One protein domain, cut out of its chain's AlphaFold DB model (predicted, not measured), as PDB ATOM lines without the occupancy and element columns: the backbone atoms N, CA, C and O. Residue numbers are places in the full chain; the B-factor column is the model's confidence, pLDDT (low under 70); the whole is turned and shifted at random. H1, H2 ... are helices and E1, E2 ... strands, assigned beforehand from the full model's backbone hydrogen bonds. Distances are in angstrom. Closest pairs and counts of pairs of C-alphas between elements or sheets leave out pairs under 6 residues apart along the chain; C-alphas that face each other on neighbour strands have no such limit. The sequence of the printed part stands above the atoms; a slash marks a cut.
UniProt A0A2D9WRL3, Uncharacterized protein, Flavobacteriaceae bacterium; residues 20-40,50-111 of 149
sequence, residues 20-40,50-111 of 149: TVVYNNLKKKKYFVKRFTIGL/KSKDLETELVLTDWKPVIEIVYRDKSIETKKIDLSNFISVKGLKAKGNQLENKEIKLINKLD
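AT A GLANCE: This is residues 20 to 40 and 50 to 111 of the 149 residues of an uncharacterized protein of Flavobacteriaceae bacterium (UniProt A0A2D9WRL3). Two small antiparallel sheets, E2 E1 E3 and E5 E4 E6, stand partly face to face, with the one short helix H1 near an end of both. The long stretch 87 to 103, with no named element, runs past the E2 edge of the first sheet and on to E6 in the second. The 83 printed residues hold six named strands and one named helix, in the order E1 E2 E3 E4 E5 H1 E6. The class is mostly strand, though under half of the residues are in named elements. The whole is compact, with a radius of gyration of the C-alphas of 12.8 A, and only just flat, spanning 46 by 30 by 15 A.

HOW THE PARTS SIT: The sheet of E2, residues 30 to 36, E1, residues 20 to 25, and E3, residues 54 to 60, is strongly twisted. E1 is its inner strand, antiparallel to E3 at 160 degrees, with N 22 and O 58 2.9 A apart, within hydrogen-bond range. E1 and E2 form a hairpin, antiparallel at 153 degrees, with N 23 and O 32 at 2.9 A, within range. Residues 32 to 33 of E2 also pair, antiparallel, with residues 97 to 98. In the other sheet E4, residues 66 to 71, is the inner strand. It forms a hairpin with E5, residues 79 to 82, antiparallel at 157 degrees, with N 69 and O 79 at 2.8 A, within range. On its other side is E6, residues 104 to 109, antiparallel at 158 degrees, with N 70 and O 106 at 2.9 A, within range. E5, H1, residues 83 to 86, and E6 make a split strand-helix-strand unit, two strands that run the same way with a helix between them in the chain and E4 between them in the sheet; its crossover is right-handed. H1 only grazes each sheet. The closest C-alphas of E4 and H1 are those of Val 66 and Leu 83, 5.9 A apart. E2 and H1 are near each other. The closest C-alphas of E3 and E6 are those of Glu 57 and Ile 107, 8.0 A apart. E1 and E4 are apart. H1 is too short for any O i to N i+4 pair; its 1 O i to N i+3 pair is within range.

IN THESE COORDINATES: E1 begins at C-alpha 20, (24.417, 30.925, -34.279), and is 16.1 A long. E2 measures 19.7 A, E3 17.5 A, E4 16.5 A, E5 10.1 A and H1 4.7 A. E6, 14.1 A, ends at C-alpha 109, (17.094, 22.086, -33.003).

THE WHOLE: The C-alphas farthest apart are those of Leu 40 and Ser 75, 46.2 A. Residues 41 to 49 are not printed, and C-alphas 40 and 50 are 21.3 A apart across this cut. The link from H1 to E6 is long, 17 residues. The mean pLDDT of the printed part is 95.6, and no printed residue is under 70.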
ATOM      1  N   THR A  20      25.554  30.565 -35.123       98.00
ATOM      2  CA  THR A  20      24.417  30.925 -34.279       98.00
ATOM      3  C   THR A  20      24.588  30.288 -32.909       98.00
ATOM      4  O   THR A  20      24.762  29.078 -32.805       98.00
ATOM      5  N   VAL A  21      24.512  31.097 -31.858       97.50
ATOM      6  CA  VAL A  21      24.563  30.635 -30.470       97.50
ATOM      7  C   VAL A  21      23.302  31.072 -29.747       97.50
ATOM      8  O   VAL A  21      22.933  32.248 -29.796       97.50
ATOM      9  N   VAL A  22      22.663  30.130 -29.060       97.69
ATOM     10  CA  VAL A  22      21.622  30.398 -28.070       97.69
ATOM     11  C   VAL A  22      22.225  30.170 -26.692       97.69
ATOM     12  O   VAL A  22      22.819  29.123 -26.439       97.69
ATOM     13  N   TYR A  23      22.088  31.150 -25.808       97.06
ATOM     14  CA  TYR A  23      22.610  31.069 -24.449       97.06
ATOM     15  C   TYR A  23      21.589  31.601 -23.440       97.06
ATOM     16  O   TYR A  23      20.798  32.503 -23.735       97.06
ATOM     17  N   ASN A  24      21.602  31.037 -22.239       96.50
ATOM     18  CA  ASN A  24      20.784  31.456 -21.116       96.50
ATOM     19  C   ASN A  24      21.560  32.454 -20.257       96.50
ATOM     20  O   ASN A  24      22.714  32.226 -19.902       96.50
ATOM     21  N   ASN A  25      20.921  33.566 -19.904       96.12
ATOM     22  CA  ASN A  25      21.393  34.427 -18.835       96.12
ATOM     23  C   ASN A  25      20.621  34.086 -17.556       96.12
ATOM     24  O   ASN A  25      19.493  34.552 -17.375       96.12
ATOM     25  N   LEU A  26      21.239  33.307 -16.668       95.94
ATOM     26  CA  LEU A  26      20.639  32.812 -15.426       95.94
ATOM     27  C   LEU A  26      20.188  33.945 -14.504       95.94
ATOM     28  O   LEU A  26      19.107  33.880 -13.916       95.94
ATOM     29  N   LYS A  27      20.967  35.032 -14.442       94.25
ATOM     30  CA  LYS A  27      20.645  36.216 -13.636       94.25
ATOM     31  C   LYS A  27      19.370  36.914 -14.111       94.25
ATOM     32  O   LYS A  27      18.554  37.337 -13.298       94.25
ATOM     33  N   LYS A  28      19.183  37.039 -15.429       93.25
ATOM     34  CA  LYS A  28      17.986  37.643 -16.041       93.25
ATOM     35  C   LYS A  28      16.848  36.643 -16.248       93.25
ATOM     36  O   LYS A  28      15.727  37.075 -16.503       93.25
ATOM     37  N   LYS A  29      17.133  35.340 -16.173       93.56
ATOM     38  CA  LYS A  29      16.234  34.236 -16.542       93.56
ATOM     39  C   LYS A  29      15.674  34.403 -17.958       93.56
ATOM     40  O   LYS A  29      14.472  34.256 -18.187       93.56
ATOM     41  N   LYS A  30      16.539  34.781 -18.901       96.00
ATOM     42  CA  LYS A  30      16.183  35.011 -20.310       96.00
ATOM     43  C   LYS A  30      17.191  34.343 -21.231       96.00
ATOM     44  O   LYS A  30      18.394  34.442 -21.007       96.00
ATOM     45  N   TYR A  31      16.674  33.765 -22.309       97.88
ATOM     46  CA  TYR A  31      17.480  33.252 -23.408       97.88
ATOM     47  C   TYR A  31      17.760  34.355 -24.423       97.88
ATOM     48  O   TYR A  31      16.894  35.180 -24.729       97.88
ATOM     49  N   PHE A  32      18.972  34.339 -24.957       97.44
ATOM     50  CA  PHE A  32      19.439  35.231 -26.002       97.44
ATOM     51  C   PHE A  32      19.943  34.408 -27.177       97.44
ATOM     52  O   PHE A  32      20.502  33.329 -26.994       97.44
ATOM     53  N   VAL A  33      19.767  34.943 -28.377       98.06
ATOM     54  CA  VAL A  33      20.349  34.403 -29.600       98.06
ATOM     55  C   VAL A  33      21.299  35.418 -30.209       98.06
ATOM     56  O   VAL A  33      21.007  36.614 -30.302       98.06
ATOM     57  N   LYS A  34      22.450  34.926 -30.646       97.50
ATOM     58  CA  LYS A  34      23.489  35.712 -31.288       97.50
ATOM     59  C   LYS A  34      23.930  35.029 -32.571       97.50
ATOM     60  O   LYS A  34      24.206  33.834 -32.570       97.50
ATOM     61  N   ARG A  35      24.037  35.804 -33.649       97.69
ATOM     62  CA  ARG A  35      24.604  35.371 -34.929       97.69
ATOM     63  C   ARG A  35      25.834  36.204 -35.238       97.69
ATOM     64  O   ARG A  35      25.758  37.424 -35.128       97.69
ATOM     65  N   PHE A  36      26.946  35.573 -35.590       95.69
ATOM     66  CA  PHE A  36      28.215  36.243 -35.897       95.69
ATOM     67  C   PHE A  36      29.042  35.402 -36.871       95.69
ATOM     68  O   PHE A  36      28.843  34.196 -36.969       95.69
ATOM     69  N   THR A  37      29.965  36.024 -37.595       92.88
ATOM     70  CA  THR A  37      30.985  35.321 -38.384       92.88
ATOM     71  C   THR A  37      32.283  35.242 -37.590       92.88
ATOM     72  O   THR A  37      32.571  36.107 -36.759       92.88
ATOM     73  N   ILE A  38      33.065  34.192 -37.826       88.62
ATOM     74  CA  ILE A  38      34.369  34.016 -37.182       88.62
ATOM     75  C   ILE A  38      35.403  34.843 -37.954       88.62
ATOM     76  O   ILE A  38      35.517  34.725 -39.175       88.62
ATOM     77  N   GLY A  39      36.133  35.700 -37.237       79.94
ATOM     78  CA  GLY A  39      37.186  36.536 -37.814       79.94
ATOM     79  C   GLY A  39      38.474  35.756 -38.097       79.94
ATOM     80  O   GLY A  39      38.639  34.623 -37.652       79.94
ATOM     81  N   LEU A  40      39.421  36.388 -38.794       72.25
ATOM     82  CA  LEU A  40      40.703  35.786 -39.201       72.25
ATOM     83  C   LEU A  40      41.779  35.751 -38.111       72.25
ATOM     84  O   LEU A  40      42.931  35.426 -38.405       72.25
ATOM     85  N   LYS A  50      33.168  35.023 -20.402       84.88
ATOM     86  CA  LYS A  50      32.827  33.917 -19.508       84.88
ATOM     87  C   LYS A  50      32.316  34.475 -18.181       84.88
ATOM     88  O   LYS A  50      32.992  35.253 -17.518       84.88
ATOM     89  N   SER A  51      31.132  34.034 -17.779       92.19
ATOM     90  CA  SER A  51      30.528  34.345 -16.486       92.19
ATOM     91  C   SER A  51      29.719  33.147 -16.017       92.19
ATOM     92  O   SER A  51      29.130  32.447 -16.834       92.19
ATOM     93  N   LYS A  52      29.647  32.940 -14.699       93.19
ATOM     94  CA  LYS A  52      28.816  31.889 -14.087       93.19
ATOM     95  C   LYS A  52      27.319  32.089 -14.347       93.19
ATOM     96  O   LYS A  52      26.549  31.154 -14.198       93.19
ATOM     97  N   ASP A  53      26.918  33.299 -14.739       95.88
ATOM     98  CA  ASP A  53      25.528  33.634 -15.053       95.88
ATOM     99  C   ASP A  53      25.145  33.321 -16.510       95.88
ATOM    100  O   ASP A  53      24.007  33.590 -16.902       95.88
ATOM    101  N   LEU A  54      26.083  32.848 -17.337       95.88
ATOM    102  CA  LEU A  54      25.886  32.609 -18.764       95.88
ATOM    103  C   LEU A  54      26.138  31.141 -19.102       95.88
ATOM    104  O   LEU A  54      27.243  30.640 -18.914       95.88
ATOM    105  N   GLU A  55      25.133  30.482 -19.668       94.75
ATOM    106  CA  GLU A  55      25.216  29.081 -20.087       94.75
ATOM    107  C   GLU A  55      24.891  28.955 -21.573       94.75
ATOM    108  O   GLU A  55      23.898  29.506 -22.045       94.75
ATOM    109  N   THR A  56      25.732  28.242 -22.323       94.69
ATOM    110  CA  THR A  56      25.474  27.973 -23.745       94.69
ATOM    111  C   THR A  56      24.466  26.839 -23.851       94.69
ATOM    112  O   THR A  56      24.749  25.743 -23.384       94.69
ATOM    113  N   GLU A  57      23.326  27.091 -24.487       95.12
ATOM    114  CA  GLU A  57      22.267  26.090 -24.667       95.12
ATOM    115  C   GLU A  57      22.425  25.352 -26.000       95.12
ATOM    116  O   GLU A  57      22.274  24.138 -26.083       95.12
ATOM    117  N   LEU A  58      22.726  26.094 -27.070       95.38
ATOM    118  CA  LEU A  58      22.775  25.546 -28.422       95.38
ATOM    119  C   LEU A  58      23.784  26.301 -29.285       95.38
ATOM    120  O   LEU A  58      23.830  27.532 -29.271       95.38
ATOM    121  N   VAL A  59      24.539  25.558 -30.093       96.62
ATOM    122  CA  VAL A  59      25.435  26.098 -31.121       96.62
ATOM    123  C   VAL A  59      25.060  25.482 -32.463       96.62
ATOM    124  O   VAL A  59      24.960  24.263 -32.580       96.62
ATOM    125  N   LEU A  60      24.839  26.322 -33.472       97.00
ATOM    126  CA  LEU A  60      24.469  25.920 -34.828       97.00
ATOM    127  C   LEU A  60      25.371  26.621 -35.839       97.00
ATOM    128  O   LEU A  60      25.657  27.812 -35.708       97.00
ATOM    129  N   THR A  61      25.761  25.898 -36.881       96.00
ATOM    130  CA  THR A  61      26.558  26.429 -37.995       96.00
ATOM    131  C   THR A  61      25.774  26.409 -39.309       96.00
ATOM    132  O   THR A  61      26.342  26.598 -40.376       96.00
ATOM    133  N   ASP A  62      24.463  26.174 -39.265       96.00
ATOM    134  CA  ASP A  62      23.601  26.170 -40.446       96.00
ATOM    135  C   ASP A  62      23.363  27.603 -40.970       96.00
ATOM    136  O   ASP A  62      23.193  28.541 -40.189       96.00
ATOM    137  N   TRP A  63      23.292  27.786 -42.296       95.88
ATOM    138  CA  TRP A  63      23.034  29.096 -42.924       95.88
ATOM    139  C   TRP A  63      21.692  29.706 -42.498       95.88
ATOM    140  O   TRP A  63      21.606  30.900 -42.185       95.88
ATOM    141  N   LYS A  64      20.655  28.861 -42.470       97.44
ATOM    142  CA  LYS A  64      19.293  29.196 -42.049       97.44
ATOM    143  C   LYS A  64      18.823  28.244 -40.945       97.44
ATOM    144  O   LYS A  64      18.056  27.319 -41.219       97.44
ATOM    145  N   PRO A  65      19.318  28.423 -39.708       98.25
ATOM    146  CA  PRO A  65      18.984  27.536 -38.609       98.25
ATOM    147  C   PRO A  65      17.543  27.764 -38.151       98.25
ATOM    148  O   PRO A  65      17.118  28.909 -37.970       98.25
ATOM    149  N   VAL A  66      16.825  26.671 -37.900       98.69
ATOM    150  CA  VAL A  66      15.471  26.696 -37.344       98.69
ATOM    151  C   VAL A  66      15.475  26.017 -35.982       98.69
ATOM    152  O   VAL A  66      16.084  24.964 -35.796       98.69
ATOM    153  N   ILE A  67      14.780  26.626 -35.028       98.62
ATOM    154  CA  ILE A  67      14.558  26.050 -33.703       98.62
ATOM    155  C   ILE A  67      13.070  25.989 -33.380       98.62
ATOM    156  O   ILE A  67      12.264  26.738 -33.938       98.62
ATOM    157  N   GLU A  68      12.722  25.132 -32.433       98.56
ATOM    158  CA  GLU A  68      11.428  25.125 -31.767       98.56
ATOM    159  C   GLU A  68      11.599  25.489 -30.292       98.56
ATOM    160  O   GLU A  68      12.450  24.940 -29.593       98.56
ATOM    161  N   ILE A  69      10.758  26.402 -29.816       98.31
ATOM    162  CA  ILE A  69      10.641  26.763 -28.408       98.31
ATOM    163  C   ILE A  69       9.448  26.027 -27.812       98.31
ATOM    164  O   ILE A  69       8.312  26.205 -28.259       98.31
ATOM    165  N   VAL A  70       9.705  25.266 -26.751       98.06
ATOM    166  CA  VAL A  70       8.678  24.683 -25.886       98.06
ATOM    167  C   VAL A  70       8.594  25.514 -24.614       98.06
ATOM    168  O   VAL A  70       9.592  25.699 -23.912       98.06
ATOM    169  N   TYR A  71       7.405  26.009 -24.291       98.00
ATOM    170  CA  TYR A  71       7.173  26.832 -23.107       98.00
ATOM    171  C   TYR A  71       6.959  25.981 -21.851       98.00
ATOM    172  O   TYR A  71       6.566  24.814 -21.920       98.00
ATOM    173  N   ARG A  72       7.233  26.558 -20.673       96.44
ATOM    174  CA  ARG A  72       6.895  25.904 -19.392       96.44
ATOM    175  C   ARG A  72       5.392  25.841 -19.157       96.44
ATOM    176  O   ARG A  72       4.900  24.840 -18.640       96.44
ATOM    177  N   ASP A  73       4.685  26.895 -19.548       97.12
ATOM    178  CA  ASP A  73       3.230  26.915 -19.571       97.12
ATOM    179  C   ASP A  73       2.723  26.084 -20.757       97.12
ATOM    180  O   ASP A  73       2.937  26.436 -21.916       97.12
ATOM    181  N   LYS A  74       2.056  24.969 -20.445       95.31
ATOM    182  CA  LYS A  74       1.540  24.008 -21.428       95.31
ATOM    183  C   LYS A  74       0.340  24.533 -22.222       95.31
ATOM    184  O   LYS A  74      -0.031  23.896 -23.201       95.31
ATOM    185  N   SER A  75      -0.280  25.639 -21.801       97.00
ATOM    186  CA  SER A  75      -1.360  26.284 -22.562       97.00
ATOM    187  C   SER A  75      -0.841  27.051 -23.782       97.00
ATOM    188  O   SER A  75      -1.616  27.406 -24.667       97.00
ATOM    189  N   ILE A  76       0.470  27.307 -23.837       97.56
ATOM    190  CA  ILE A  76       1.116  28.029 -24.924       97.56
ATOM    191  C   ILE A  76       1.662  27.020 -25.927       97.56
ATOM    192  O   ILE A  76       2.500  26.183 -25.587       97.56
ATOM    193  N   GLU A  77       1.217  27.139 -27.174       97.69
ATOM    194  CA  GLU A  77       1.719  26.320 -28.274       97.69
ATOM    195  C   GLU A  77       3.222  26.517 -28.495       97.69
ATOM    196  O   GLU A  77       3.777  27.593 -28.244       97.69
ATOM    197  N   THR A  78       3.887  25.468 -28.981       97.88
ATOM    198  CA  THR A  78       5.300  25.565 -29.344       97.88
ATOM    199  C   THR A  78       5.478  26.553 -30.491       97.88
ATOM    200  O   THR A  78       4.603  26.743 -31.339       97.88
ATOM    201  N   LYS A  79       6.629  27.225 -30.516       98.00
ATOM    202  CA  LYS A  79       6.918  28.260 -31.510       98.00
ATOM    203  C   LYS A  79       8.148  27.890 -32.313       98.00
ATOM    204  O   LYS A  79       9.233  27.754 -31.753       98.00
ATOM    205  N   LYS A  80       7.993  27.790 -33.632       98.50
ATOM    206  CA  LYS A  80       9.112  27.622 -34.562       98.50
ATOM    207  C   LYS A  80       9.685  28.979 -34.954       98.50
ATOM    208  O   LYS A  80       8.931  29.915 -35.216       98.50
ATOM    209  N   ILE A  81      11.011  29.089 -34.984       98.25
ATOM    210  CA  ILE A  81      11.714  30.329 -35.318       98.25
ATOM    211  C   ILE A  81      12.837  30.028 -36.302       98.25
ATOM    212  O   ILE A  81      13.754  29.270 -35.994       98.25
ATOM    213  N   ASP A  82      12.787  30.682 -37.460       98.25
ATOM    214  CA  ASP A  82      13.931  30.826 -38.354       98.25
ATOM    215  C   ASP A  82      14.863  31.910 -37.800       98.25
ATOM    216  O   ASP A  82      14.565  33.111 -37.834       98.25
ATOM    217  N   LEU A  83      16.006  31.480 -37.273       98.44
ATOM    218  CA  LEU A  83      16.970  32.370 -36.637       98.44
ATOM    219  C   LEU A  83      17.674  33.283 -37.646       98.44
ATOM    220  O   LEU A  83      18.186  34.335 -37.252       98.44
ATOM    221  N   SER A  84      17.681  32.921 -38.934       97.00
ATOM    222  CA  SER A  84      18.259  33.768 -39.976       97.00
ATOM    223  C   SER A  84      17.449  35.035 -40.227       97.00
ATOM    224  O   SER A  84      18.041  36.094 -40.432       97.00
ATOM    225  N   ASN A  85      16.125  34.930 -40.107       97.38
ATOM    226  CA  ASN A  85      15.186  36.046 -40.188       97.38
ATOM    227  C   ASN A  85      14.984  36.752 -38.835       97.38
ATOM    228  O   ASN A  85      14.672  37.940 -38.800       97.38
ATOM    229  N   PHE A  86      15.184  36.052 -37.714       98.06
ATOM    230  CA  PHE A  86      15.005  36.616 -36.371       98.06
ATOM    231  C   PHE A  86      16.072  37.656 -35.990       98.06
ATOM    232  O   PHE A  86      15.771  38.665 -35.347       98.06
ATOM    233  N   ILE A  87      17.338  37.402 -36.337       97.94
ATOM    234  CA  ILE A  87      18.447  38.299 -36.007       97.94
ATOM    235  C   ILE A  87      19.460  38.362 -37.152       97.94
ATOM    236  O   ILE A  87      19.904  37.344 -37.686       97.94
ATOM    237  N   SER A  88      19.869  39.582 -37.506       96.81
ATOM    238  CA  SER A  88      20.965  39.805 -38.451       96.81
ATOM    239  C   SER A  88      22.292  39.274 -37.897       96.81
ATOM    240  O   SER A  88      22.467  39.151 -36.684       96.81
ATOM    241  N   VAL A  89      23.277  39.042 -38.765       95.50
ATOM    242  CA  VAL A  89      24.658  38.821 -38.309       95.50
ATOM    243  C   VAL A  89      25.130  40.079 -37.569       95.50
ATOM    244  O   VAL A  89      24.923  41.203 -38.031       95.50
ATOM    245  N   LYS A  90      25.687  39.894 -36.376       94.38
ATOM    246  CA  LYS A  90      26.241  40.935 -35.507       94.38
ATOM    247  C   LYS A  90      27.743  40.707 -35.341       94.38
ATOM    248  O   LYS A  90      28.252  39.623 -35.610       94.38
ATOM    249  N   GLY A  91      28.446  41.724 -34.850       90.81
ATOM    250  CA  GLY A  91      29.859  41.589 -34.499       90.81
ATOM    251  C   GLY A  91      30.090  40.605 -33.345       90.81
ATOM    252  O   GLY A  91      29.223  40.412 -32.486       90.81
ATOM    253  N   LEU A  92      31.298  40.038 -33.286       90.75
ATOM    254  CA  LEU A  92      31.704  39.058 -32.273       90.75
ATOM    255  C   LEU A  92      31.573  39.572 -30.829       90.75
ATOM    256  O   LEU A  92      31.383  38.769 -29.931       90.75
ATOM    257  N   LYS A  93      31.573  40.886 -30.578       89.25
ATOM    258  CA  LYS A  93      31.387  41.468 -29.229       89.25
ATOM    259  C   LYS A  93      29.932  41.807 -28.874       89.25
ATOM    260  O   LYS A  93      29.638  42.185 -27.744       89.25
ATOM    261  N   ALA A  94      28.989  41.675 -29.810       92.56
ATOM    262  CA  ALA A  94      27.586  42.008 -29.558       92.56
ATOM    263  C   ALA A  94      26.925  41.014 -28.590       92.56
ATOM    264  O   ALA A  94      27.252  39.834 -28.591       92.56
ATOM    265  N   LYS A  95      25.935  41.444 -27.805       92.56
ATOM    266  CA  LYS A  95      25.211  40.530 -26.901       92.56
ATOM    267  C   LYS A  95      24.251  39.594 -27.651       92.56
ATOM    268  O   LYS A  95      24.087  38.450 -27.262       92.56
ATOM    269  N   GLY A  96      23.668  40.050 -28.759       95.38
ATOM    270  CA  GLY A  96      22.576  39.350 -29.442       95.38
ATOM    271  C   GLY A  96      21.204  39.882 -29.018       95.38
ATOM    272  O   GLY A  96      21.117  40.906 -28.338       95.38
ATOM    273  N   ASN A  97      20.140  39.197 -29.432       97.44
ATOM    274  CA  ASN A  97      18.753  39.582 -29.161       97.44
ATOM    275  C   ASN A  97      18.115  38.609 -28.170       97.44
ATOM    276  O   ASN A  97      18.392  37.412 -28.206       97.44
ATOM    277  N   GLN A  98      17.234  39.110 -27.305       97.31
ATOM    278  CA  GLN A  98      16.434  38.248 -26.439       97.31
ATOM    279  C   GLN A  98      15.504  37.392 -27.300       97.31
ATOM    280  O   GLN A  98      14.809  37.925 -28.160       97.31
ATOM    281  N   LEU A  99      15.498  36.083 -27.064       96.94
ATOM    282  CA  LEU A  99      14.774  35.129 -27.896       96.94
ATOM    283  C   LEU A  99      13.260  35.183 -27.651       96.94
ATOM    284  O   LEU A  99      12.472  35.145 -28.590       96.94
ATOM    285  N   GLU A 100      12.853  35.278 -26.385       95.38
ATOM    286  CA  GLU A 100      11.447  35.211 -26.002       95.38
ATOM    287  C   GLU A 100      11.194  35.904 -24.660       95.38
ATOM    288  O   GLU A 100      12.085  35.996 -23.808       95.38
ATOM    289  N   ASN A 101       9.980  36.417 -24.462       94.62
ATOM    290  CA  ASN A 101       9.601  37.055 -23.199       94.62
ATOM    291  C   ASN A 101       9.062  36.054 -22.173       94.62
ATOM    292  O   ASN A 101       9.201  36.288 -20.972       94.62
ATOM    293  N   LYS A 102       8.474  34.950 -22.631       95.56
ATOM    294  CA  LYS A 102       7.854  33.926 -21.782       95.56
ATOM    295  C   LYS A 102       8.885  32.907 -21.284       95.56
ATOM    296  O   LYS A 102       9.975  32.803 -21.843       95.56
ATOM    297  N   GLU A 103       8.550  32.157 -20.235       95.56
ATOM    298  CA  GLU A 103       9.451  31.126 -19.710       95.56
ATOM    299  C   GLU A 103       9.564  29.928 -20.661       95.56
ATOM    300  O   GLU A 103       8.579  29.249 -20.969       95.56
ATOM    301  N   ILE A 104      10.795  29.654 -21.088       96.69
ATOM    302  CA  ILE A 104      11.142  28.531 -21.958       96.69
ATOM    303  C   ILE A 104      11.436  27.298 -21.098       96.69
ATOM    304  O   ILE A 104      12.133  27.378 -20.084       96.69
ATOM    305  N   LYS A 105      10.889  26.154 -21.507       96.19
ATOM    306  CA  LYS A 105      11.178  24.835 -20.938       96.19
ATOM    307  C   LYS A 105      12.311  24.141 -21.682       96.19
ATOM    308  O   LYS A 105      13.164  23.550 -21.034       96.19
ATOM    309  N   LEU A 106      12.262  24.166 -23.012       96.94
ATOM    310  CA  LEU A 106      13.185  23.446 -23.881       96.94
ATOM    311  C   LEU A 106      13.339  24.193 -25.207       96.94
ATOM    312  O   LEU A 106      12.377  24.797 -25.694       96.94
ATOM    313  N   ILE A 107      14.537  24.125 -25.780       98.19
ATOM    314  CA  ILE A 107      14.841  24.615 -27.123       98.19
ATOM    315  C   ILE A 107      15.314  23.425 -27.953       98.19
ATOM    316  O   ILE A 107      16.358  22.845 -27.670       98.19
ATOM    317  N   ASN A 108      14.551  23.069 -28.983       98.19
ATOM    318  CA  ASN A 108      14.899  21.977 -29.885       98.19
ATOM    319  C   ASN A 108      15.529  22.534 -31.163       98.19
ATOM    320  O   ASN A 108      14.997  23.472 -31.764       98.19
ATOM    321  N   LYS A 109      16.621  21.914 -31.624       97.81
ATOM    322  CA  LYS A 109      17.094  22.086 -33.003       97.81
ATOM    323  C   LYS A 109      16.098  21.403 -33.948       97.81
ATOM    324  O   LYS A 109      15.748  20.249 -33.721       97.81
ATOM    325  N   LEU A 110      15.680  22.099 -35.005       98.56
ATOM    326  CA  LEU A 110      14.972  21.504 -36.140       98.56
ATOM    327  C   LEU A 110      15.888  21.451 -37.367       98.56
ATOM    328  O   LEU A 110      16.981  22.025 -37.366       98.56
ATOM    329  N   ASP A 111      15.418  20.795 -38.426       98.12
ATOM    330  CA  ASP A 111      16.104  20.832 -39.712       98.12
ATOM    331  C   ASP A 111      16.215  22.278 -40.224       98.12
ATOM    332  O   ASP A 111      15.238  23.040 -40.174       98.12
TER     333      ASP A 111